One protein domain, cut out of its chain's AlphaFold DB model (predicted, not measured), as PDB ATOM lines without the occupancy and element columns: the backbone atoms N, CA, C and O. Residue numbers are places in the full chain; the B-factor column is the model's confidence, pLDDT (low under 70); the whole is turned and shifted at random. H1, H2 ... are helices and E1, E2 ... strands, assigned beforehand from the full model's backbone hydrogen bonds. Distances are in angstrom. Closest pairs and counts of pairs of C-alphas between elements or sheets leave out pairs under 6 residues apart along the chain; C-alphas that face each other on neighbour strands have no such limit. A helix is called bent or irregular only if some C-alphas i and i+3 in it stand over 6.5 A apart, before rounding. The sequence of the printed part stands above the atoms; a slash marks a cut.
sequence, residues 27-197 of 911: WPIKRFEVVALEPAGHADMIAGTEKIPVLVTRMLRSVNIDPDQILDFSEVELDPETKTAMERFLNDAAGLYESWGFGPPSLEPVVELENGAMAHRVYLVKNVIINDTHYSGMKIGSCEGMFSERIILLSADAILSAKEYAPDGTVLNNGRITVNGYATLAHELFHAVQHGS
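This is residues 27 to 197 of the 911 residues of an uncharacterized protein of Hyphomonas johnsonii MHS-2 (UniProt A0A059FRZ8). A small, strongly twisted sheet of five strands has two long helices, H3 and H5, packed over one face, H3 over E1 and E3 and H5 over E4 and E5. H1 and H2 lie off the sheet, and the loop that holds E6 reaches out to one end of the longest axis. The printed part has 171 residues, with five named helices and six named strands in the order E1 H1 H2 H3 E2 E3 E4 E5 H4 E6 H5. The sheet is branched and mixed, with E3 as the strand of three neighbours; the class is mixed, helices and strands, with 85 residues, under half, in named elements. The whole is compact, with a radius of gyration of the C-alphas of 16.4 A and spans of 53 by 43 by 34 A.

E1, residues 32 to 35, begins at C-alpha 32 (5.511, 28.266, -44.943). H1, residues 43 to 46, is only just irregular: its C-alphas 43 and 46 are 6.8 A apart. H2, residues 52 to 62, is 15.5 A long and H3, residues 80 to 99, 28.4 A. E2 is residues 110 to 112. E3, residues 118 to 125, is 22.2 A long. E4 is residues 137 to 140, and E5, residues 150 to 155, is 16.4 A long. H4 is residues 156 to 159 and E6 residues 171 to 173. H5, residues 179 to 196, is 26.0 A long and ends at C-alpha 196 (7.823, 25.238, -29.285).

E1 lies on one side of E3, parallel at 34 degrees, with N 33 and O 120 2.9 A apart. E2 and E5 lie on the other side. E2 and E3 form a hairpin, antiparallel, with N 111 and O 119 at 2.9 A. E3 and E5 are parallel, with N 154 and O 123 at 2.8 A. E4 and E5 form a hairpin, with N 137 and O 153 at 2.9 A. H3 has a height of 9.6 A over the sheet and runs slantwise to the strands, at 49 degrees to E3 on the local plane. H5, on the same face at a height of 9.4 A, runs along the strands, at 14 degrees to E5 on the local plane. H3 and H5 touch, H3 with residues 86 to 94 alone, at a steep tilt of 48 degrees, the same way; their closest C-alphas, Ala 93 and Ala 186, are 6.5 A apart. H4 only grazes the sheet with residues 156 to 159, and touches H5, with the C-alphas of Ile 159 and Gly 181 3.7 A apart. E6 pairs with no named strand, but its residues 171 to 173 pair antiparallel with residues 164 to 165. H1 and H2 are not on the sheet, and are only just apart, at 8.0 A. In H2, H3 and H5 every O i to N i+4 pair is within hydrogen-bond range; H1 and H4 are too short for one.

The two C-alphas farthest apart, Glu 144 and Asp 168, are 54.7 A apart. The printed part has no cut. The links H2 to H3, E3 to E4 and H4 to E6 are long. Mean pLDDT of the printed part is 78.6; residues 41 to 54, 71 to 74, 127 to 149, 164 to 167 and 171 to 174 are under 70.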
ATOM      1  N   TRP A  27       8.693  16.961 -38.124       79.94
ATOM      2  CA  TRP A  27       8.014  18.265 -38.114       79.94
ATOM      3  C   TRP A  27       6.758  18.198 -39.001       79.94
ATOM      4  O   TRP A  27       6.892  18.068 -40.224       79.94
ATOM      5  N   PRO A  28       5.542  18.283 -38.424       78.38
ATOM      6  CA  PRO A  28       4.334  17.865 -39.133       78.38
ATOM      7  C   PRO A  28       3.988  18.835 -40.267       78.38
ATOM      8  O   PRO A  28       3.324  18.472 -41.236       78.38
ATOM      9  N   ILE A  29       4.473  20.074 -40.157       84.44
ATOM     10  CA  ILE A  29       4.336  21.139 -41.140       84.44
ATOM     11  C   ILE A  29       5.726  21.754 -41.350       84.44
ATOM     12  O   ILE A  29       6.276  22.411 -40.473       84.44
ATOM     13  N   LYS A  30       6.300  21.533 -42.538       86.75
ATOM     14  CA  LYS A  30       7.565  22.150 -43.004       86.75
ATOM     15  C   LYS A  30       7.335  23.192 -44.100       86.75
ATOM     16  O   LYS A  30       8.283  23.619 -44.748       86.75
ATOM     17  N   ARG A  31       6.068  23.520 -44.375       95.25
ATOM     18  CA  ARG A  31       5.667  24.499 -45.388       95.25
ATOM     19  C   ARG A  31       5.375  25.828 -44.718       95.25
ATOM     20  O   ARG A  31       4.704  25.855 -43.688       95.25
ATOM     21  N   PHE A  32       5.818  26.903 -45.346       95.94
ATOM     22  CA  PHE A  32       5.511  28.266 -44.943       95.94
ATOM     23  C   PHE A  32       4.770  28.984 -46.066       95.94
ATOM     24  O   PHE A  32       5.081  28.778 -47.238       95.94
ATOM     25  N   GLU A  33       3.801  29.814 -45.693       96.19
ATOM     26  CA  GLU A  33       3.191  30.804 -46.577       96.19
ATOM     27  C   GLU A  33       3.663  32.194 -46.148       96.19
ATOM     28  O   GLU A  33       3.521  32.553 -44.979       96.19
ATOM     29  N   VAL A  34       4.178  32.993 -47.081       94.38
ATOM     30  CA  VAL A  34       4.496  34.405 -46.832       94.38
ATOM     31  C   VAL A  34       3.398  35.288 -47.416       94.38
ATOM     32  O   VAL A  34       3.090  35.218 -48.609       94.38
ATOM     33  N   VAL A  35       2.804  36.147 -46.589       93.06
ATOM     34  CA  VAL A  35       1.768  37.107 -47.002       93.06
ATOM     35  C   VAL A  35       2.218  38.542 -46.732       93.06
ATOM     36  O   VAL A  35       2.847  38.815 -45.716       93.06
ATOM     37  N   ALA A  36       1.907  39.463 -47.645       90.56
ATOM     38  CA  ALA A  36       2.385  40.851 -47.627       90.56
ATOM     39  C   ALA A  36       1.362  41.833 -47.013       90.56
ATOM     40  O   ALA A  36       1.100  42.912 -47.544       90.56
ATOM     41  N   LEU A  37       0.734  41.411 -45.915       87.44
ATOM     42  CA  LEU A  37      -0.400  42.074 -45.267       87.44
ATOM     43  C   LEU A  37      -0.219  42.104 -43.748       87.44
ATOM     44  O   LEU A  37       0.487  41.265 -43.180       87.44
ATOM     45  N   GLU A  38      -0.886  43.046 -43.082       82.12
ATOM     46  CA  GLU A  38      -0.984  43.028 -41.622       82.12
ATOM     47  C   GLU A  38      -1.932  41.911 -41.152       82.12
ATOM     48  O   GLU A  38      -3.036  41.794 -41.688       82.12
ATOM     49  N   PRO A  39      -1.553  41.090 -40.152       83.06
ATOM     50  CA  PRO A  39      -2.423  40.030 -39.654       83.06
ATOM     51  C   PRO A  39      -3.739  40.587 -39.113       83.06
ATOM     52  O   PRO A  39      -3.753  41.557 -38.342       83.06
ATOM     53  N   ALA A  40      -4.846  39.926 -39.456       74.81
ATOM     54  CA  ALA A  40      -6.162  40.318 -38.985       74.81
ATOM     55  C   ALA A  40      -6.209  40.362 -37.446       74.81
ATOM     56  O   ALA A  40      -5.773  39.449 -36.747       74.81
ATOM     57  N   GLY A  41      -6.723  41.470 -36.911       66.44
ATOM     58  CA  GLY A  41      -6.774  41.725 -35.471       66.44
ATOM     59  C   GLY A  41      -5.490  42.280 -34.843       66.44
ATOM     60  O   GLY A  41      -5.504  42.542 -33.640       66.44
ATOM     61  N   HIS A  42      -4.416  42.516 -35.609       66.75
ATOM     62  CA  HIS A  42      -3.183  43.107 -35.073       66.75
ATOM     63  C   HIS A  42      -3.094  44.643 -35.209       66.75
ATOM     64  O   HIS A  42      -2.396  45.274 -34.407       66.75
ATOM     65  N   ALA A  43      -3.820  45.243 -36.161       54.78
ATOM     66  CA  ALA A  43      -3.775  46.679 -36.477       54.78
ATOM     67  C   ALA A  43      -4.215  47.602 -35.313       54.78
ATOM     68  O   ALA A  43      -3.606  48.643 -35.068       54.78
ATOM     69  N   ASP A  44      -5.225  47.209 -34.526       48.72
ATOM     70  CA  ASP A  44      -5.807  48.055 -33.465       48.72
ATOM     71  C   ASP A  44      -4.954  48.183 -32.186       48.72
ATOM     72  O   ASP A  44      -5.246  49.010 -31.314       48.72
ATOM     73  N   MET A  45      -3.861  47.417 -32.051       47.88
ATOM     74  CA  MET A  45      -2.999  47.487 -30.859       47.88
ATOM     75  C   MET A  45      -2.306  48.847 -30.668       47.88
ATOM     76  O   MET A  45      -1.852  49.131 -29.559       47.88
ATOM     77  N   ILE A  46      -2.235  49.679 -31.711       47.97
ATOM     78  CA  ILE A  46      -1.617  51.014 -31.672       47.97
ATOM     79  C   ILE A  46      -2.640  52.101 -31.269       47.97
ATOM     80  O   ILE A  46      -2.259  53.120 -30.698       47.97
ATOM     81  N   ALA A  47      -3.941  51.883 -31.504       46.34
ATOM     82  CA  ALA A  47      -4.994  52.894 -31.321       46.34
ATOM     83  C   ALA A  47      -5.791  52.775 -30.003       46.34
ATOM     84  O   ALA A  47      -6.539  53.683 -29.645       46.34
ATOM     85  N   GLY A  48      -5.645  51.670 -29.263       47.19
ATOM     86  CA  GLY A  48      -6.312  51.463 -27.966       47.19
ATOM     87  C   GLY A  48      -7.802  51.092 -28.047       47.19
ATOM     88  O   GLY A  48      -8.458  50.964 -27.009       47.19
ATOM     89  N   THR A  49      -8.341  50.886 -29.249       42.62
ATOM     90  CA  THR A  49      -9.745  50.542 -29.503       42.62
ATOM     91  C   THR A  49      -9.982  49.031 -29.596       42.62
ATOM     92  O   THR A  49      -9.762  48.413 -30.623       42.62
ATOM     93  N   GLU A  50     -10.511  48.480 -28.498       49.75
ATOM     94  CA  GLU A  50     -11.246  47.207 -28.355       49.75
ATOM     95  C   GLU A  50     -10.596  45.863 -28.765       49.75
ATOM     96  O   GLU A  50     -10.114  45.631 -29.863       49.75
ATOM     97  N   LYS A  51     -10.725  44.864 -27.876       55.81
ATOM     98  CA  LYS A  51     -10.235  43.476 -28.060       55.81
ATOM     99  C   LYS A  51     -11.089  42.612 -29.009       55.81
ATOM    100  O   LYS A  51     -10.855  41.408 -29.122       55.81
ATOM    101  N   ILE A  52     -12.116  43.188 -29.632       56.59
ATOM    102  CA  ILE A  52     -13.105  42.468 -30.450       56.59
ATOM    103  C   ILE A  52     -12.493  41.842 -31.725       56.59
ATOM    104  O   ILE A  52     -12.815  40.679 -31.992       56.59
ATOM    105  N   PRO A  53     -11.580  42.504 -32.472       66.50
ATOM    106  CA  PRO A  53     -11.028  41.964 -33.718       66.50
ATOM    107  C   PRO A  53     -10.332  40.607 -33.565       66.50
ATOM    108  O   PRO A  53     -10.521  39.728 -34.403       66.50
ATOM    109  N   VAL A  54      -9.582  40.384 -32.481       68.94
ATOM    110  CA  VAL A  54      -8.836  39.127 -32.265       68.94
ATOM    111  C   VAL A  54      -9.775  37.947 -31.986       68.94
ATOM    112  O   VAL A  54      -9.577  36.847 -32.503       68.94
ATOM    113  N   LEU A  55     -10.847  38.168 -31.214       71.31
ATOM    114  CA  LEU A  55     -11.857  37.134 -30.964       71.31
ATOM    115  C   LEU A  55     -12.577  36.744 -32.264       71.31
ATOM    116  O   LEU A  55     -12.769  35.557 -32.521       71.31
ATOM    117  N   VAL A  56     -12.935  37.734 -33.087       78.69
ATOM    118  CA  VAL A  56     -13.566  37.524 -34.401       78.69
ATOM    119  C   VAL A  56     -12.619  36.781 -35.346       78.69
ATOM    120  O   VAL A  56     -13.022  35.788 -35.940       78.69
ATOM    121  N   THR A  57     -11.350  37.187 -35.413       77.50
ATOM    122  CA  THR A  57     -10.279  36.536 -36.194       77.50
ATOM    123  C   THR A  57     -10.170  35.050 -35.846       77.50
ATOM    124  O   THR A  57     -10.252  34.196 -36.731       77.50
ATOM    125  N   ARG A  58     -10.101  34.706 -34.551       72.88
ATOM    126  CA  ARG A  58     -10.043  33.303 -34.111       72.88
ATOM    127  C   ARG A  58     -11.349  32.543 -34.362       72.88
ATOM    128  O   ARG A  58     -11.300  31.367 -34.717       72.88
ATOM    129  N   MET A  59     -12.512  33.191 -34.221       79.69
ATOM    130  CA  MET A  59     -13.805  32.588 -34.575       79.69
ATOM    131  C   MET A  59     -13.872  32.242 -36.066       79.69
ATOM    132  O   MET A  59     -14.245  31.116 -36.392       79.69
ATOM    133  N   LEU A  60     -13.457  33.153 -36.952       82.94
ATOM    134  CA  LEU A  60     -13.387  32.926 -38.398       82.94
ATOM    135  C   LEU A  60     -12.457  31.748 -38.724       82.94
ATOM    136  O   LEU A  60     -12.902  30.782 -39.344       82.94
ATOM    137  N   ARG A  61     -11.228  31.742 -38.187       80.56
ATOM    138  CA  ARG A  61     -10.283  30.624 -38.376       80.56
ATOM    139  C   ARG A  61     -10.845  29.292 -37.855       80.56
ATOM    140  O   ARG A  61     -10.688  28.266 -38.506       80.56
ATOM    141  N   SER A  62     -11.594  29.298 -36.746       79.88
ATOM    142  CA  SER A  62     -12.240  28.087 -36.204       79.88
ATOM    143  C   SER A  62     -13.391  27.525 -37.056       79.88
ATOM    144  O   SER A  62     -13.787  26.377 -36.856       79.88
ATOM    145  N   VAL A  63     -13.911  28.299 -38.017       85.06
ATOM    146  CA  VAL A  63     -14.878  27.842 -39.036       85.06
ATOM    147  C   VAL A  63     -14.255  27.738 -40.437       85.06
ATOM    148  O   VAL A  63     -14.978  27.726 -41.430       85.06
ATOM    149  N   ASN A  64     -12.922  27.638 -40.513       82.00
ATOM    150  CA  ASN A  64     -12.124  27.580 -41.743       82.00
ATOM    151  C   ASN A  64     -12.339  28.773 -42.695       82.00
ATOM    152  O   ASN A  64     -12.279  28.627 -43.914       82.00
ATOM    153  N   ILE A  65     -12.614  29.955 -42.136       83.75
ATOM    154  CA  ILE A  65     -12.619  31.223 -42.865       83.75
ATOM    155  C   ILE A  65     -11.322  31.952 -42.532       83.75
ATOM    156  O   ILE A  65     -11.037  32.206 -41.364       83.75
ATOM    157  N   ASP A  66     -10.556  32.306 -43.557       84.19
ATOM    158  CA  ASP A  66      -9.322  33.063 -43.402       84.19
ATOM    159  C   ASP A  66      -9.626  34.567 -43.226       84.19
ATOM    160  O   ASP A  66     -10.066  35.218 -44.177       84.19
ATOM    161  N   PRO A  67      -9.433  35.149 -42.027       84.00
ATOM    162  CA  PRO A  67      -9.721  36.557 -41.782       84.00
ATOM    163  C   PRO A  67      -8.725  37.484 -42.491       84.00
ATOM    164  O   PRO A  67      -9.083  38.619 -42.803       84.00
ATOM    165  N   ASP A  68      -7.519  36.995 -42.797       84.12
ATOM    166  CA  ASP A  68      -6.476  37.771 -43.472       84.12
ATOM    167  C   ASP A  68      -6.837  38.011 -44.953       84.12
ATOM    168  O   ASP A  68      -6.448  39.019 -45.529       84.12
ATOM    169  N   GLN A  69      -7.639  37.124 -45.560       81.06
ATOM    170  CA  GLN A  69      -8.161  37.285 -46.928       81.06
ATOM    171  C   GLN A  69      -9.371  38.228 -47.017       81.06
ATOM    172  O   GLN A  69      -9.724  38.683 -48.103       81.06
ATOM    173  N   ILE A  70     -10.049  38.495 -45.895       78.00
ATOM    174  CA  ILE A  70     -11.227  39.380 -45.845       78.00
ATOM    175  C   ILE A  70     -10.804  40.837 -45.632       78.00
ATOM    176  O   ILE A  70     -11.472  41.757 -46.105       78.00
ATOM    177  N   LEU A  71      -9.706  41.044 -44.905       68.44
ATOM    178  CA  LEU A  71      -9.183  42.345 -44.507       68.44
ATOM    179  C   LEU A  71      -7.930  42.683 -45.325       68.44
ATOM    180  O   LEU A  71      -6.832  42.773 -44.781       68.44
ATOM    181  N   ASP A  72      -8.103  42.854 -46.639       64.06
ATOM    182  CA  ASP A  72      -7.011  43.210 -47.555       64.06
ATOM    183  C   ASP A  72      -6.513  44.647 -47.310       64.06
ATOM    184  O   ASP A  72      -6.986  45.623 -47.897       64.06
ATOM    185  N   PHE A  73      -5.543  44.751 -46.403       65.06
ATOM    186  CA  PHE A  73      -4.752  45.945 -46.115       65.06
ATOM    187  C   PHE A  73      -3.286  45.730 -46.535       65.06
ATOM    188  O   PHE A  73      -2.352  45.998 -45.778       65.06
ATOM    189  N   SER A  74      -3.070  45.196 -47.742       67.50
ATOM    190  CA  SER A  74      -1.736  44.972 -48.313       67.50
ATOM    191  C   SER A  74      -1.002  46.290 -48.625       67.50
ATOM    192  O   SER A  74      -1.062  46.809 -49.740       67.50
ATOM    193  N   GLU A  75      -0.248  46.825 -47.659       72.12
ATOM    194  CA  GLU A  75       0.634  47.987 -47.870       72.12
ATOM    195  C   GLU A  75       1.981  47.653 -48.546       72.12
ATOM    196  O   GLU A  75       2.706  48.573 -48.944       72.12
ATOM    197  N   VAL A  76       2.341  46.368 -48.672       81.62
ATOM    198  CA  VAL A  76       3.618  45.909 -49.245       81.62
ATOM    199  C   VAL A  76       3.382  45.194 -50.573       81.62
ATOM    200  O   VAL A  76       2.746  44.149 -50.634       81.62
ATOM    201  N   GLU A  77       3.964  45.719 -51.650       84.06
ATOM    202  CA  GLU A  77       4.049  44.998 -52.922       84.06
ATOM    203  C   GLU A  77       5.187  43.966 -52.845       84.06
ATOM    204  O   GLU A  77       6.360  44.320 -52.978       84.06
ATOM    205  N   LEU A  78       4.840  42.698 -52.612       87.50
ATOM    206  CA  LEU A  78       5.775  41.570 -52.634       87.50
ATOM    207  C   LEU A  78       5.668  40.828 -53.968       87.50
ATOM    208  O   LEU A  78       4.622  40.264 -54.291       87.50
ATOM    209  N   ASP A  79       6.754  40.799 -54.739       89.44
ATOM    210  CA  ASP A  79       6.759  40.090 -56.016       89.44
ATOM    211  C   ASP A  79       6.715  38.551 -55.823       89.44
ATOM    212  O   ASP A  79       7.235  38.029 -54.827       89.44
ATOM    213  N   PRO A  80       6.120  37.786 -56.764       92.69
ATOM    214  CA  PRO A  80       5.978  36.337 -56.613       92.69
ATOM    215  C   PRO A  80       7.301  35.557 -56.545       92.69
ATOM    216  O   PRO A  80       7.329  34.476 -55.954       92.69
ATOM    217  N   GLU A  81       8.392  36.067 -57.132       93.00
ATOM    218  CA  GLU A  81       9.704  35.409 -57.093       93.00
ATOM    219  C   GLU A  81      10.305  35.542 -55.691       93.00
ATOM    220  O   GLU A  81      10.721  34.540 -55.105       93.00
ATOM    221  N   THR A  82      10.265  36.745 -55.109       92.94
ATOM    222  CA  THR A  82      10.710  36.999 -53.734       92.94
ATOM    223  C   THR A  82       9.840  36.264 -52.718       92.94
ATOM    224  O   THR A  82      10.403  35.595 -51.851       92.94
ATOM    225  N   LYS A  83       8.500  36.264 -52.856       94.88
ATOM    226  CA  LYS A  83       7.607  35.425 -52.025       94.88
ATOM    227  C   LYS A  83       8.057  33.959 -52.041       94.88
ATOM    228  O   LYS A  83       8.354  33.390 -50.991       94.88
ATOM    229  N   THR A  84       8.196  33.380 -53.235       95.75
ATOM    230  CA  THR A  84       8.627  31.982 -53.412       95.75
ATOM    231  C   THR A  84      10.022  31.733 -52.821       95.75
ATOM    232  O   THR A  84      10.274  30.674 -52.244       95.75
ATOM    233  N   ALA A  85      10.949  32.690 -52.937       95.50
ATOM    234  CA  ALA A  85      12.301  32.577 -52.390       95.50
ATOM    235  C   ALA A  85      12.324  32.587 -50.850       95.50
ATOM    236  O   ALA A  85      13.087  31.819 -50.253       95.50
ATOM    237  N   MET A  86      11.474  33.407 -50.222       96.19
ATOM    238  CA  MET A  86      11.288  33.462 -48.769       96.19
ATOM    239  C   MET A  86      10.670  32.165 -48.237       96.19
ATOM    240  O   MET A  86      11.248  31.531 -47.356       96.19
ATOM    241  N   GLU A  87       9.548  31.725 -48.815       97.00
ATOM    242  CA  GLU A  87       8.869  30.474 -48.447       97.00
ATOM    243  C   GLU A  87       9.800  29.272 -48.594       97.00
ATOM    244  O   GLU A  87       9.955  28.471 -47.673       97.00
ATOM    245  N   ARG A  88      10.500  29.173 -49.732       97.12
ATOM    246  CA  ARG A  88      11.484  28.114 -49.958       97.12
ATOM    247  C   ARG A  88      12.612  28.155 -48.932       97.12
ATOM    248  O   ARG A  88      13.010  27.098 -48.462       97.12
ATOM    249  N   PHE A  89      13.128  29.333 -48.580       97.38
ATOM    250  CA  PHE A  89      14.175  29.436 -47.565       97.38
ATOM    251  C   PHE A  89      13.694  28.991 -46.182       97.38
ATOM    252  O   PHE A  89      14.418  28.262 -45.516       97.38
ATOM    253  N   LEU A  90      12.481  29.365 -45.773       96.88
ATOM    254  CA  LEU A  90      11.895  28.900 -44.514       96.88
ATOM    255  C   LEU A  90      11.697  27.374 -44.513       96.88
ATOM    256  O   LEU A  90      12.053  26.723 -43.534       96.88
ATOM    257  N   ASN A  91      11.230  26.789 -45.623       96.88
ATOM    258  CA  ASN A  91      11.133  25.332 -45.787       96.88
ATOM    259  C   ASN A  91      12.521  24.651 -45.692       96.88
ATOM    260  O   ASN A  91      12.673  23.634 -45.014       96.88
ATOM    261  N   ASP A  92      13.536  25.212 -46.367       97.44
ATOM    262  CA  ASP A  92      14.923  24.717 -46.362       97.44
ATOM    263  C   ASP A  92      15.530  24.800 -44.936       97.44
ATOM    264  O   ASP A  92      16.166  23.855 -44.464       97.44
ATOM    265  N   ALA A  93      15.312  25.919 -44.231       96.94
ATOM    266  CA  ALA A  93      15.798  26.173 -42.872       96.94
ATOM    267  C   ALA A  93      15.103  25.292 -41.829       96.94
ATOM    268  O   ALA A  93      15.768  24.750 -40.950       96.94
ATOM    269  N   ALA A  94      13.798  25.061 -41.975       96.50
ATOM    270  CA  ALA A  94      13.046  24.107 -41.169       96.50
ATOM    271  C   ALA A  94      13.627  22.687 -41.258       96.50
ATOM    272  O   ALA A  94      13.897  22.060 -40.234       96.50
ATOM    273  N   GLY A  95      13.900  22.202 -42.476       96.38
ATOM    274  CA  GLY A  95      14.559  20.909 -42.679       96.38
ATOM    275  C   GLY A  95      15.979  20.855 -42.098       96.38
ATOM    276  O   GLY A  95      16.383  19.833 -41.544       96.38
ATOM    277  N   LEU A  96      16.730  21.959 -42.163       96.25
ATOM    278  CA  LEU A  96      18.048  22.059 -41.531       96.25
ATOM    279  C   LEU A  96      17.953  22.003 -39.995       96.25
ATOM    280  O   LEU A  96      18.736  21.289 -39.370       96.25
ATOM    281  N   TYR A  97      16.990  22.698 -39.386       96.69
ATOM    282  CA  TYR A  97      16.801  22.712 -37.931       96.69
ATOM    283  C   TYR A  97      16.341  21.342 -37.414       96.69
ATOM    284  O   TYR A  97      16.899  20.835 -36.441       96.69
ATOM    285  N   GLU A  98      15.411  20.687 -38.110       95.75
ATOM    286  CA  GLU A  98      15.046  19.294 -37.838       95.75
ATOM    287  C   GLU A  98      16.265  18.357 -37.922       95.75
ATOM    288  O   GLU A  98      16.443  17.501 -37.057       95.75
ATOM    289  N   SER A  99      17.158  18.548 -38.905       95.00
ATOM    290  CA  SER A  99      18.380  17.736 -39.037       95.00
ATOM    291  C   SER A  99      19.389  17.931 -37.894       95.00
ATOM    292  O   SER A  99      20.209  17.047 -37.645       95.00
ATOM    293  N   TRP A 100      19.302  19.048 -37.165       95.44
ATOM    294  CA  TRP A 100      20.019  19.291 -35.907       95.44
ATOM    295  C   TRP A 100      19.252  18.796 -34.666       95.44
ATOM    296  O   TRP A 100      19.692  19.020 -33.543       95.44
ATOM    297  N   GLY A 101      18.119  18.111 -34.838       95.62
ATOM    298  CA  GLY A 101      17.320  17.545 -33.749       95.62
ATOM    299  C   GLY A 101      16.391  18.538 -33.049       95.62
ATOM    300  O   GLY A 101      15.826  18.201 -32.007       95.62
ATOM    301  N   PHE A 102      16.213  19.752 -33.581       95.56
ATOM    302  CA  PHE A 102      15.236  20.694 -33.037       95.56
ATOM    303  C   PHE A 102      13.800  20.198 -33.253       95.56
ATOM    304  O   PHE A 102      13.487  19.583 -34.272       95.56
ATOM    305  N   GLY A 103      12.915  20.490 -32.296       92.31
ATOM    306  CA  GLY A 103      11.475  20.251 -32.435       92.31
ATOM    307  C   GLY A 103      10.795  21.259 -33.375       92.31
ATOM    308  O   GLY A 103      11.408  22.268 -33.732       92.31
ATOM    309  N   PRO A 104       9.532  21.012 -33.767       91.31
ATOM    310  CA  PRO A 104       8.804  21.887 -34.679       91.31
ATOM    311  C   PRO A 104       8.551  23.285 -34.082       91.31
ATOM    312  O   PRO A 104       8.381  23.423 -32.865       91.31
ATOM    313  N   PRO A 105       8.480  24.330 -34.925       90.50
ATOM    314  CA  PRO A 105       8.232  25.696 -34.497       90.50
ATOM    315  C   PRO A 105       6.788  25.852 -34.018       90.50
ATOM    316  O   PRO A 105       5.845  25.366 -34.643       90.50
ATOM    317  N   SER A 106       6.586  26.578 -32.920       87.81
ATOM    318  CA  SER A 106       5.240  26.877 -32.430       87.81
ATOM    319  C   SER A 106       4.709  28.155 -33.070       87.81
ATOM    320  O   SER A 106       4.792  29.234 -32.483       87.81
ATOM    321  N   LEU A 107       4.167  28.002 -34.281       85.25
ATOM    322  CA  LEU A 107       3.569  29.080 -35.068       85.25
ATOM    323  C   LEU A 107       2.078  28.857 -35.324       85.25
ATOM    324  O   LEU A 107       1.665  27.792 -35.782       85.25
ATOM    325  N   GLU A 108       1.301  29.913 -35.098       83.00
ATOM    326  CA  GLU A 108      -0.112  30.037 -35.461       83.00
ATOM    327  C   GLU A 108      -0.298  31.355 -36.240       83.00
ATOM    328  O   GLU A 108       0.271  32.358 -35.816       83.00
ATOM    329  N   PRO A 109      -1.108  31.397 -37.315       83.94
ATOM    330  CA  PRO A 109      -1.976  30.323 -37.781       83.94
ATOM    331  C   PRO A 109      -1.243  29.271 -38.624       83.94
ATOM    332  O   PRO A 109      -0.246  29.540 -39.298       83.94
ATOM    333  N   VAL A 110      -1.812  28.068 -38.615       86.50
ATOM    334  CA  VAL A 110      -1.603  27.083 -39.676       86.50
ATOM    335  C   VAL A 110      -2.775  27.207 -40.641       86.50
ATOM    336  O   VAL A 110      -3.927  27.210 -40.207       86.50
ATOM    337  N   VAL A 111      -2.484  27.313 -41.932       90.31
ATOM    338  CA  VAL A 111      -3.462  27.545 -42.999       90.31
ATOM    339  C   VAL A 111      -3.384  26.453 -44.060       90.31
ATOM    340  O   VAL A 111      -2.325  25.866 -44.281       90.31
ATOM    341  N   GLU A 112      -4.512  26.166 -44.707       91.06
ATOM    342  CA  GLU A 112      -4.595  25.234 -45.831       91.06
ATOM    343  C   GLU A 112      -4.316  25.995 -47.138       91.06
ATOM    344  O   GLU A 112      -5.039  26.923 -47.495       91.06
ATOM    345  N   LEU A 113      -3.245  25.624 -47.842       90.31
ATOM    346  CA  LEU A 113      -2.902  26.174 -49.156       90.31
ATOM    347  C   LEU A 113      -3.905  25.709 -50.227       90.31
ATOM    348  O   LEU A 113      -4.549  24.674 -50.070       90.31
ATOM    349  N   GLU A 114      -3.938  26.368 -51.392       89.00
ATOM    350  CA  GLU A 114      -4.796  25.987 -52.539       89.00
ATOM    351  C   GLU A 114      -4.676  24.509 -52.972       89.00
ATOM    352  O   GLU A 114      -5.582  23.955 -53.591       89.00
ATOM    353  N   ASN A 115      -3.548  23.859 -52.661       89.00
ATOM    354  CA  ASN A 115      -3.284  22.449 -52.957       89.00
ATOM    355  C   ASN A 115      -3.652  21.476 -51.814       89.00
ATOM    356  O   ASN A 115      -3.276  20.304 -51.884       89.00
ATOM    357  N   GLY A 116      -4.355  21.941 -50.776       90.88
ATOM    358  CA  GLY A 116      -4.790  21.150 -49.620       90.88
ATOM    359  C   GLY A 116      -3.684  20.815 -48.613       90.88
ATOM    360  O   GLY A 116      -3.882  19.985 -47.728       90.88
ATOM    361  N   ALA A 117      -2.488  21.396 -48.752       91.00
ATOM    362  CA  ALA A 117      -1.403  21.191 -47.800       91.00
ATOM    363  C   ALA A 117      -1.393  22.276 -46.722       91.00
ATOM    364  O   ALA A 117      -1.529  23.459 -47.025       91.00
ATOM    365  N   MET A 118      -1.135  21.872 -45.482       92.62
ATOM    366  CA  MET A 118      -0.994  22.796 -44.360       92.62
ATOM    367  C   MET A 118       0.349  23.540 -44.415       92.62
ATOM    368  O   MET A 118       1.375  22.942 -44.752       92.62
ATOM    369  N   ALA A 119       0.342  24.824 -44.059       94.12
ATOM    370  CA  ALA A 119       1.521  25.684 -43.954       94.12
ATOM    371  C   ALA A 119       1.422  26.638 -42.752       94.12
ATOM    372  O   ALA A 119       0.329  27.055 -42.378       94.12
ATOM    373  N   HIS A 120       2.557  27.010 -42.156       93.31
ATOM    374  CA  HIS A 120       2.622  28.103 -41.181       93.31
ATOM    375  C   HIS A 120       2.632  29.448 -41.909       93.31
ATOM    376  O   HIS A 120       3.422  29.633 -42.836       93.31
ATOM    377  N   ARG A 121       1.798  30.403 -41.489       92.75
ATOM    378  CA  ARG A 121       1.793  31.738 -42.097       92.75
ATOM    379  C   ARG A 121       2.822  32.669 -41.455       92.75
ATOM    380  O   ARG A 121       2.942  32.745 -40.234       92.75
ATOM    381  N   VAL A 122       3.531  33.401 -42.304       92.25
ATOM    382  CA  VAL A 122       4.518  34.426 -41.964       92.25
ATOM    383  C   VAL A 122       4.101  35.730 -42.634       92.25
ATOM    384  O   VAL A 122       3.751  35.745 -43.815       92.25
ATOM    385  N   TYR A 123       4.130  36.828 -41.885       92.06
ATOM    386  CA  TYR A 123       3.604  38.111 -42.340       92.06
ATOM    387  C   TYR A 123       4.741  39.083 -42.630       92.06
ATOM    388  O   TYR A 123       5.627  39.293 -41.801       92.06
ATOM    389  N   LEU A 124       4.687  39.700 -43.802       89.88
ATOM    390  CA  LEU A 124       5.564  40.772 -44.235       89.88
ATOM    391  C   LEU A 124       4.774  42.077 -44.234       89.88
ATOM    392  O   LEU A 124       3.826  42.230 -45.002       89.88
ATOM    393  N   VAL A 125       5.170  43.021 -43.387       86.94
ATOM    394  CA  VAL A 125       4.478  44.305 -43.232       86.94
ATOM    395  C   VAL A 125       5.445  45.460 -43.444       86.94
ATOM    396  O   VAL A 125       6.654  45.335 -43.256       86.94
ATOM    397  N   LYS A 126       4.909  46.606 -43.850       80.75
ATOM    398  CA  LYS A 126       5.707  47.778 -44.221       80.75
ATOM    399  C   LYS A 126       6.407  48.379 -43.004       80.75
ATOM    400  O   LYS A 126       7.630  48.409 -42.939       80.75
ATOM    401  N   ASN A 127       5.616  48.752 -41.999       68.31
ATOM    402  CA  ASN A 127       6.059  49.489 -40.822       68.31
ATOM    403  C   ASN A 127       5.726  48.732 -39.532       68.31
ATOM    404  O   ASN A 127       4.713  48.997 -38.889       68.31
ATOM    405  N   VAL A 128       6.614  47.841 -39.083       60.53
ATOM    406  CA  VAL A 128       6.604  47.404 -37.675       60.53
ATOM    407  C   VAL A 128       7.270  48.495 -36.835       60.53
ATOM    408  O   VAL A 128       8.421  48.359 -36.425       60.53
ATOM    409  N   ILE A 129       6.561  49.598 -36.600       53.53
ATOM    410  CA  ILE A 129       7.026  50.627 -35.667       53.53
ATOM    411  C   ILE A 129       6.663  50.168 -34.256       53.53
ATOM    412  O   ILE A 129       5.497  50.171 -33.860       53.53
ATOM    413  N   ILE A 130       7.677  49.769 -33.494       52.16
ATOM    414  CA  ILE A 130       7.587  49.598 -32.043       52.16
ATOM    415  C   ILE A 130       8.560  50.621 -31.462       52.16
ATOM    416  O   ILE A 130       9.753  50.525 -31.711       52.16
ATOM    417  N   ASN A 131       8.052  51.614 -30.728       39.91
ATOM    418  CA  ASN A 131       8.857  52.686 -30.121       39.91
ATOM    419  C   ASN A 131       9.818  53.370 -31.126       39.91
ATOM    420  O   ASN A 131      11.033  53.367 -30.938       39.91
ATOM    421  N   ASP A 132       9.273  53.910 -32.221       37.09
ATOM    422  CA  ASP A 132      10.006  54.648 -33.270       37.09
ATOM    423  C   ASP A 132      11.173  53.891 -33.944       37.09
ATOM    424  O   ASP A 132      12.020  54.490 -34.607       37.09
ATOM    425  N   THR A 133      11.207  52.560 -33.829       40.91
ATOM    426  CA  THR A 133      12.206  51.693 -34.473       40.91
ATOM    427  C   THR A 133      11.539  50.591 -35.304       40.91
ATOM    428  O   THR A 133      10.511  50.034 -34.913       40.91
ATOM    429  N   HIS A 134      12.100  50.316 -36.491       46.12
ATOM    430  CA  HIS A 134      11.605  49.303 -37.433       46.12
ATOM    431  C   HIS A 134      12.116  47.916 -37.009       46.12
ATOM    432  O   HIS A 134      13.307  47.635 -37.150       46.12
ATOM    433  N   TYR A 135      11.230  47.048 -36.516       53.97
ATOM    434  CA  TYR A 135      11.596  45.705 -36.043       53.97
ATOM    435  C   TYR A 135      11.047  44.587 -36.935       53.97
ATOM    436  O   TYR A 135       9.853  44.513 -37.193       53.97
ATOM    437  N   SER A 136      11.888  43.633 -37.321       51.34
ATOM    438  CA  SER A 136      11.395  42.259 -37.491       51.34
ATOM    439  C   SER A 136      11.374  41.598 -36.112       51.34
ATOM    440  O   SER A 136      12.164  41.981 -35.249       51.34
ATOM    441  N   GLY A 137      10.429  40.691 -35.875       56.62
ATOM    442  CA  GLY A 137      10.317  40.024 -34.584       56.62
ATOM    443  C   GLY A 137       9.134  39.067 -34.486       56.62
ATOM    444  O   GLY A 137       8.010  39.376 -34.902       56.62
ATOM    445  N   MET A 138       9.354  37.917 -33.857       49.75
ATOM    446  CA  MET A 138       8.293  37.005 -33.452       49.75
ATOM    447  C   MET A 138       7.403  37.668 -32.393       49.75
ATOM    448  O   MET A 138       7.764  37.804 -31.220       49.75
ATOM    449  N   LYS A 139       6.174  38.036 -32.771       58.34
ATOM    450  CA  LYS A 139       5.189  38.517 -31.801       58.34
ATOM    451  C   LYS A 139       4.491  37.339 -31.140       58.34
ATOM    452  O   LYS A 139       3.514  36.789 -31.637       58.34
ATOM    453  N   ILE A 140       4.963  37.026 -29.939       50.03
ATOM    454  CA  ILE A 140       4.177  36.326 -28.926       50.03
ATOM    455  C   ILE A 140       3.172  37.344 -28.368       50.03
ATOM    456  O   ILE A 140       3.583  38.331 -27.743       50.03
ATOM    457  N   GLY A 141       1.865  37.131 -28.536       46.44
ATOM    458  CA  GLY A 141       0.875  37.903 -27.767       46.44
ATOM    459  C   GLY A 141       1.019  37.678 -26.247       46.44
ATOM    460  O   GLY A 141       1.882  36.924 -25.791       46.44
ATOM    461  N   SER A 142       0.203  38.333 -25.414       42.31
ATOM    462  CA  SER A 142       0.305  38.118 -23.963       42.31
ATOM    463  C   SER A 142      -0.075  36.684 -23.587       42.31
ATOM    464  O   SER A 142      -1.159  36.212 -23.903       42.31
ATOM    465  N   CYS A 143       0.804  36.014 -22.847       45.38
ATOM    466  CA  CYS A 143       0.639  34.631 -22.404       45.38
ATOM    467  C   CYS A 143      -0.624  34.337 -21.574       45.38
ATOM    468  O   CYS A 143      -1.089  33.202 -21.533       45.38
ATOM    469  N   GLU A 144      -1.165  35.348 -20.892       38.06
ATOM    470  CA  GLU A 144      -2.426  35.263 -20.140       38.06
ATOM    471  C   GLU A 144      -3.647  35.644 -20.996       38.06
ATOM    472  O   GLU A 144      -4.797  35.439 -20.604       38.06
ATOM    473  N   GLY A 145      -3.414  36.201 -22.185       43.09
ATOM    474  CA  GLY A 145      -4.442  36.380 -23.187       43.09
ATOM    475  C   GLY A 145      -4.811  35.029 -23.784       43.09
ATOM    476  O   GLY A 145      -4.005  34.389 -24.449       43.09
ATOM    477  N   MET A 146      -6.084  34.647 -23.680       41.56
ATOM    478  CA  MET A 146      -6.688  33.488 -24.369       41.56
ATOM    479  C   MET A 146      -6.703  33.631 -25.919       41.56
ATOM    480  O   MET A 146      -7.443  32.945 -26.626       41.56
ATOM    481  N   PHE A 147      -5.915  34.577 -26.436       49.56
ATOM    482  CA  PHE A 147      -6.054  35.308 -27.695       49.56
ATOM    483  C   PHE A 147      -4.683  35.696 -28.295       49.56
ATOM    484  O   PHE A 147      -4.625  36.515 -29.203       49.56
ATOM    485  N   SER A 148      -3.571  35.170 -27.771       58.06
ATOM    486  CA  SER A 148      -2.223  35.441 -28.278       58.06
ATOM    487  C   SER A 148      -1.826  34.447 -29.369       58.06
ATOM    488  O   SER A 148      -1.424  33.322 -29.064       58.06
ATOM    489  N   GLU A 149      -1.913  34.866 -30.626       65.06
ATOM    490  CA  GLU A 149      -1.345  34.112 -31.745       65.06
ATOM    491  C   GLU A 149       0.194  34.179 -31.705       65.06
ATOM    492  O   GLU A 149       0.774  35.074 -31.078       65.06
ATOM    493  N   ARG A 150       0.855  33.188 -32.312       77.69
ATOM    494  CA  ARG A 150       2.319  33.051 -32.335       77.69
ATOM    495  C   ARG A 150       2.801  33.241 -33.766       77.69
ATOM    496  O   ARG A 150       2.985  32.268 -34.491       77.69
ATOM    497  N   ILE A 151       2.960  34.496 -34.162       83.69
ATOM    498  CA  ILE A 151       3.272  34.887 -35.539       83.69
ATOM    499  C   ILE A 151       4.718  35.361 -35.678       83.69
ATOM    500  O   ILE A 151       5.272  35.985 -34.770       83.69
ATOM    501  N   ILE A 152       5.297  35.141 -36.857       87.25
ATOM    502  CA  ILE A 152       6.485  35.872 -37.306       87.25
ATOM    503  C   ILE A 152       6.002  37.119 -38.050       87.25
ATOM    504  O   ILE A 152       5.264  37.000 -39.034       87.25
ATOM    505  N   LEU A 153       6.420  38.297 -37.577       86.44
ATOM    506  CA  LEU A 153       6.275  39.562 -38.292       86.44
ATOM    507  C   LEU A 153       7.635  40.009 -38.823       86.44
ATOM    508  O   LEU A 153       8.599  40.132 -38.070       86.44
ATOM    509  N   LEU A 154       7.687  40.301 -40.114       87.19
ATOM    510  CA  LEU A 154       8.872  40.789 -40.801       87.19
ATOM    511  C   LEU A 154       8.630  42.231 -41.239       87.19
ATOM    512  O   LEU A 154       7.606  42.523 -41.860       87.19
ATOM    513  N   SER A 155       9.580  43.121 -40.964       85.81
ATOM    514  CA  SER A 155       9.595  44.451 -41.572       85.81
ATOM    515  C   SER A 155      10.147  44.353 -42.994       85.81
ATOM    516  O   SER A 155      11.263  43.871 -43.202       85.81
ATOM    517  N   ALA A 156       9.377  44.825 -43.977       87.44
ATOM    518  CA  ALA A 156       9.787  44.852 -45.379       87.44
ATOM    519  C   ALA A 156      11.090  45.637 -45.583       87.44
ATOM    520  O   ALA A 156      11.997  45.138 -46.249       87.44
ATOM    521  N   ASP A 157      11.221  46.790 -44.924       82.25
ATOM    522  CA  ASP A 157      12.422  47.636 -44.963       82.25
ATOM    523  C   ASP A 157      13.668  46.945 -44.379       82.25
ATOM    524  O   ASP A 157      14.792  47.257 -44.770       82.25
ATOM    525  N   ALA A 158      13.489  45.997 -43.451       79.25
ATOM    526  CA  ALA A 158      14.588  45.262 -42.829       79.25
ATOM    527  C   ALA A 158      15.072  44.063 -43.665       79.25
ATOM    528  O   ALA A 158      16.237  43.675 -43.554       79.25
ATOM    529  N   ILE A 159      14.197  43.454 -44.479       87.38
ATOM    530  CA  ILE A 159      14.521  42.214 -45.205       87.38
ATOM    531  C   ILE A 159      14.704  42.392 -46.718       87.38
ATOM    532  O   ILE A 159      15.471  41.633 -47.323       87.38
ATOM    533  N   LEU A 160      14.032  43.365 -47.342       88.88
ATOM    534  CA  LEU A 160      14.055  43.586 -48.790       88.88
ATOM    535  C   LEU A 160      15.082  44.657 -49.178       88.88
ATOM    536  O   LEU A 160      15.341  45.603 -48.441       88.88
ATOM    537  N   SER A 161      15.660  44.531 -50.371       83.75
ATOM    538  CA  SER A 161      16.495  45.576 -50.964       83.75
ATOM    539  C   SER A 161      15.649  46.821 -51.233       83.75
ATOM    540  O   SER A 161      14.572  46.694 -51.823       83.75
ATOM    541  N   ALA A 162      16.158  48.016 -50.927       77.81
ATOM    542  CA  ALA A 162      15.540  49.255 -51.396       77.81
ATOM    543  C   ALA A 162      15.312  49.205 -52.922       77.81
ATOM    544  O   ALA A 162      16.152  48.684 -53.664       77.81
ATOM    545  N   LYS A 163      14.177  49.737 -53.399       72.19
ATOM    546  CA  LYS A 163      13.904  49.810 -54.841       72.19
ATOM    547  C   LYS A 163      14.834  50.832 -55.495       72.19
ATOM    548  O   LYS A 163      14.602  52.036 -55.408       72.19
ATOM    549  N   GLU A 164      15.889  50.349 -56.140       68.38
ATOM    550  CA  GLU A 164      16.786  51.182 -56.942       68.38
ATOM    551  C   GLU A 164      16.240  51.337 -58.360       68.38
ATOM    552  O   GLU A 164      15.751  50.375 -58.950       68.38
ATOM    553  N   TYR A 165      16.376  52.532 -58.931       68.69
ATOM    554  CA  TYR A 165      15.952  52.846 -60.294       68.69
ATOM    555  C   TYR A 165      17.154  53.314 -61.115       68.69
ATOM    556  O   TYR A 165      17.956  54.130 -60.659       68.69
ATOM    557  N   ALA A 166      17.270  52.814 -62.340       67.00
ATOM    558  CA  ALA A 166      18.222  53.303 -63.321       67.00
ATOM    559  C   ALA A 166      17.811  54.700 -63.828       67.00
ATOM    560  O   ALA A 166      16.647  55.093 -63.697       67.00
ATOM    561  N   PRO A 167      18.721  55.448 -64.481       69.81
ATOM    562  CA  PRO A 167      18.414  56.774 -65.025       69.81
ATOM    563  C   PRO A 167      17.286  56.814 -66.073       69.81
ATOM    564  O   PRO A 167      16.766  57.892 -66.351       69.81
ATOM    565  N   ASP A 168      16.914  55.673 -66.663       78.94
ATOM    566  CA  ASP A 168      15.796  55.531 -67.607       78.94
ATOM    567  C   ASP A 168      14.462  55.129 -66.940       78.94
ATOM    568  O   ASP A 168      13.451  54.976 -67.625       78.94
ATOM    569  N   GLY A 169      14.444  54.980 -65.611       73.00
ATOM    570  CA  GLY A 169      13.281  54.563 -64.831       73.00
ATOM    571  C   GLY A 169      13.081  53.048 -64.723       73.00
ATOM    572  O   GLY A 169      12.122  52.624 -64.077       73.00
ATOM    573  N   THR A 170      13.955  52.218 -65.306       71.19
ATOM    574  CA  THR A 170      13.922  50.764 -65.070       71.19
ATOM    575  C   THR A 170      14.335  50.436 -63.634       71.19
ATOM    576  O   THR A 170      15.215  51.082 -63.067       71.19
ATOM    577  N   VAL A 171      13.695  49.445 -63.010       61.41
ATOM    578  CA  VAL A 171      14.025  49.045 -61.634       61.41
ATOM    579  C   VAL A 171      15.268  48.148 -61.652       61.41
ATOM    580  O   VAL A 171      15.263  47.092 -62.282       61.41
ATOM    581  N   LEU A 172      16.333  48.578 -60.972       51.84
ATOM    582  CA  LEU A 172      17.606  47.859 -60.841       51.84
ATOM    583  C   LEU A 172      17.568  46.816 -59.719       51.84
ATOM    584  O   LEU A 172      18.082  45.713 -59.892       51.84
ATOM    585  N   ASN A 173      16.928  47.148 -58.594       61.81
ATOM    586  CA  ASN A 173      16.707  46.234 -57.475       61.81
ATOM    587  C   ASN A 173      15.216  46.178 -57.139       61.81
ATOM    588  O   ASN A 173      14.610  47.176 -56.767       61.81
ATOM    589  N   ASN A 174      14.612  45.002 -57.299       67.06
ATOM    590  CA  ASN A 174      13.157  44.849 -57.412       67.06
ATOM    591  C   ASN A 174      12.428  44.614 -56.074       67.06
ATOM    592  O   ASN A 174      11.345  44.045 -56.067       67.06
ATOM    593  N   GLY A 175      13.013  45.011 -54.937       80.69
ATOM    594  CA  GLY A 175      12.513  44.587 -53.622       80.69
ATOM    595  C   GLY A 175      12.850  43.127 -53.306       80.69
ATOM    596  O   GLY A 175      12.086  42.445 -52.634       80.69
ATOM    597  N   ARG A 176      13.989  42.627 -53.804       90.44
ATOM    598  CA  ARG A 176      14.429  41.246 -53.565       90.44
ATOM    599  C   ARG A 176      14.880  41.067 -52.120       90.44
ATOM    600  O   ARG A 176      15.467  41.974 -51.532       90.44
ATOM    601  N   ILE A 177      14.679  39.874 -51.568       91.06
ATOM    602  CA  ILE A 177      15.209  39.519 -50.247       91.06
ATOM    603  C   ILE A 177      16.745  39.626 -50.215       91.06
ATOM    604  O   ILE A 177      17.451  39.063 -51.054       91.06
ATOM    605  N   THR A 178      17.258  40.362 -49.231       90.81
ATOM    606  CA  THR A 178      18.697  40.546 -48.996       90.81
ATOM    607  C   THR A 178      19.302  39.350 -48.252       90.81
ATOM    608  O   THR A 178      18.590  38.527 -47.676       90.81
ATOM    609  N   VAL A 179      20.638  39.258 -48.198       89.56
ATOM    610  CA  VAL A 179      21.317  38.230 -47.381       89.56
ATOM    611  C   VAL A 179      20.972  38.384 -45.893       89.56
ATOM    612  O   VAL A 179      20.755  37.387 -45.206       89.56
ATOM    613  N   ASN A 180      20.825  39.625 -45.421       85.88
ATOM    614  CA  ASN A 180      20.364  39.922 -44.064       85.88
ATOM    615  C   ASN A 180      18.893  39.536 -43.875       85.88
ATOM    616  O   ASN A 180      18.558  38.953 -42.854       85.88
ATOM    617  N   GLY A 181      18.042  39.738 -44.885       91.12
ATOM    618  CA  GLY A 181      16.658  39.267 -44.874       91.12
ATOM    619  C   GLY A 181      16.540  37.748 -44.739       91.12
ATOM    620  O   GLY A 181      15.711  37.270 -43.968       91.12
ATOM    621  N   TYR A 182      17.405  36.974 -45.406       94.75
ATOM    622  CA  TYR A 182      17.480  35.525 -45.176       94.75
ATOM    623  C   TYR A 182      17.933  35.191 -43.746       94.75
ATOM    624  O   TYR A 182      17.412  34.254 -43.148       94.75
ATOM    625  N   ALA A 183      18.859  35.957 -43.166       91.81
ATOM    626  CA  ALA A 183      19.248  35.752 -41.773       91.81
ATOM    627  C   ALA A 183      18.092  36.056 -40.815       91.81
ATOM    628  O   ALA A 183      17.785  35.222 -39.975       91.81
ATOM    629  N   THR A 184      17.381  37.170 -41.000       90.88
ATOM    630  CA  THR A 184      16.168  37.494 -40.237       90.88
ATOM    631  C   THR A 184      15.128  36.376 -40.338       90.88
ATOM    632  O   THR A 184      14.639  35.921 -39.313       90.88
ATOM    633  N   LEU A 185      14.846  35.841 -41.534       94.12
ATOM    634  CA  LEU A 185      13.937  34.692 -41.682       94.12
ATOM    635  C   LEU A 185      14.363  33.479 -40.840       94.12
ATOM    636  O   LEU A 185      13.524  32.844 -40.203       94.12
ATOM    637  N   ALA A 186      15.655  33.148 -40.844       95.88
ATOM    638  CA  ALA A 186      16.192  32.029 -40.076       95.88
ATOM    639  C   ALA A 186      16.159  32.302 -38.559       95.88
ATOM    640  O   ALA A 186      15.855  31.397 -37.779       95.88
ATOM    641  N   HIS A 187      16.431  33.543 -38.160       93.62
ATOM    642  CA  HIS A 187      16.439  34.034 -36.785       93.62
ATOM    643  C   HIS A 187      15.037  33.945 -36.159       93.62
ATOM    644  O   HIS A 187      14.846  33.230 -35.175       93.62
ATOM    645  N   GLU A 188      14.024  34.537 -36.801       92.25
ATOM    646  CA  GLU A 188      12.634  34.482 -36.320       92.25
ATOM    647  C   GLU A 188      12.068  33.053 -36.303       92.25
ATOM    648  O   GLU A 188      11.333  32.667 -35.391       92.25
ATOM    649  N   LEU A 189      12.441  32.226 -37.289       94.56
ATOM    650  CA  LEU A 189      12.088  30.807 -37.290       94.56
ATOM    651  C   LEU A 189      12.730  30.063 -36.107       94.56
ATOM    652  O   LEU A 189      12.119  29.142 -35.562       94.56
ATOM    653  N   PHE A 190      13.934  30.451 -35.677       94.94
ATOM    654  CA  PHE A 190      14.567  29.834 -34.516       94.94
ATOM    655  C   PHE A 190      13.919  30.261 -33.195       94.94
ATOM    656  O   PHE A 190      13.717  29.410 -32.327       94.94
ATOM    657  N   HIS A 191      13.477  31.514 -33.059       91.38
ATOM    658  CA  HIS A 191      12.615  31.897 -31.935       91.38
ATOM    659  C   HIS A 191      11.343  31.053 -31.888       91.38
ATOM    660  O   HIS A 191      10.964  30.555 -30.827       91.38
ATOM    661  N   ALA A 192      10.720  30.782 -33.034       90.38
ATOM    662  CA  ALA A 192       9.549  29.916 -33.083       90.38
ATOM    663  C   ALA A 192       9.835  28.476 -32.609       90.38
ATOM    664  O   ALA A 192       8.992  27.870 -31.940       90.38
ATOM    665  N   VAL A 193      11.031  27.946 -32.892       92.12
ATOM    666  CA  VAL A 193      11.535  26.671 -32.345       92.12
ATOM    667  C   VAL A 193      11.768  26.761 -30.832       92.12
ATOM    668  O   VAL A 193      11.277  25.904 -30.091       92.12
ATOM    669  N   GLN A 194      12.433  27.814 -30.338       90.19
ATOM    670  CA  GLN A 194      12.587  28.062 -28.898       90.19
ATOM    671  C   GLN A 194      11.211  28.080 -28.204       90.19
ATOM    672  O   GLN A 194      11.033  27.396 -27.195       90.19
ATOM    673  N   HIS A 195      10.211  28.748 -28.793       85.25
ATOM    674  CA  HIS A 195       8.831  28.831 -28.297       85.25
ATOM    675  C   HIS A 195       8.001  27.542 -28.393       85.25
ATOM    676  O   HIS A 195       7.013  27.408 -27.661       85.25
ATOM    677  N   GLY A 196       8.387  26.592 -29.251       84.94
ATOM    678  CA  GLY A 196       7.823  25.238 -29.285       84.94
ATOM    679  C   GLY A 196       8.448  24.270 -28.281       84.94
ATOM    680  O   GLY A 196       7.848  23.248 -27.955       84.94
ATOM    681  N   SER A 197       9.627  24.595 -27.755       87.38
ATOM    682  CA  SER A 197      10.360  23.744 -26.817       87.38
ATOM    683  C   SER A 197       9.981  23.976 -25.345       87.38
ATOM    684  O   SER A 197       9.404  24.999 -24.966       87.38
TER     685      SER A 197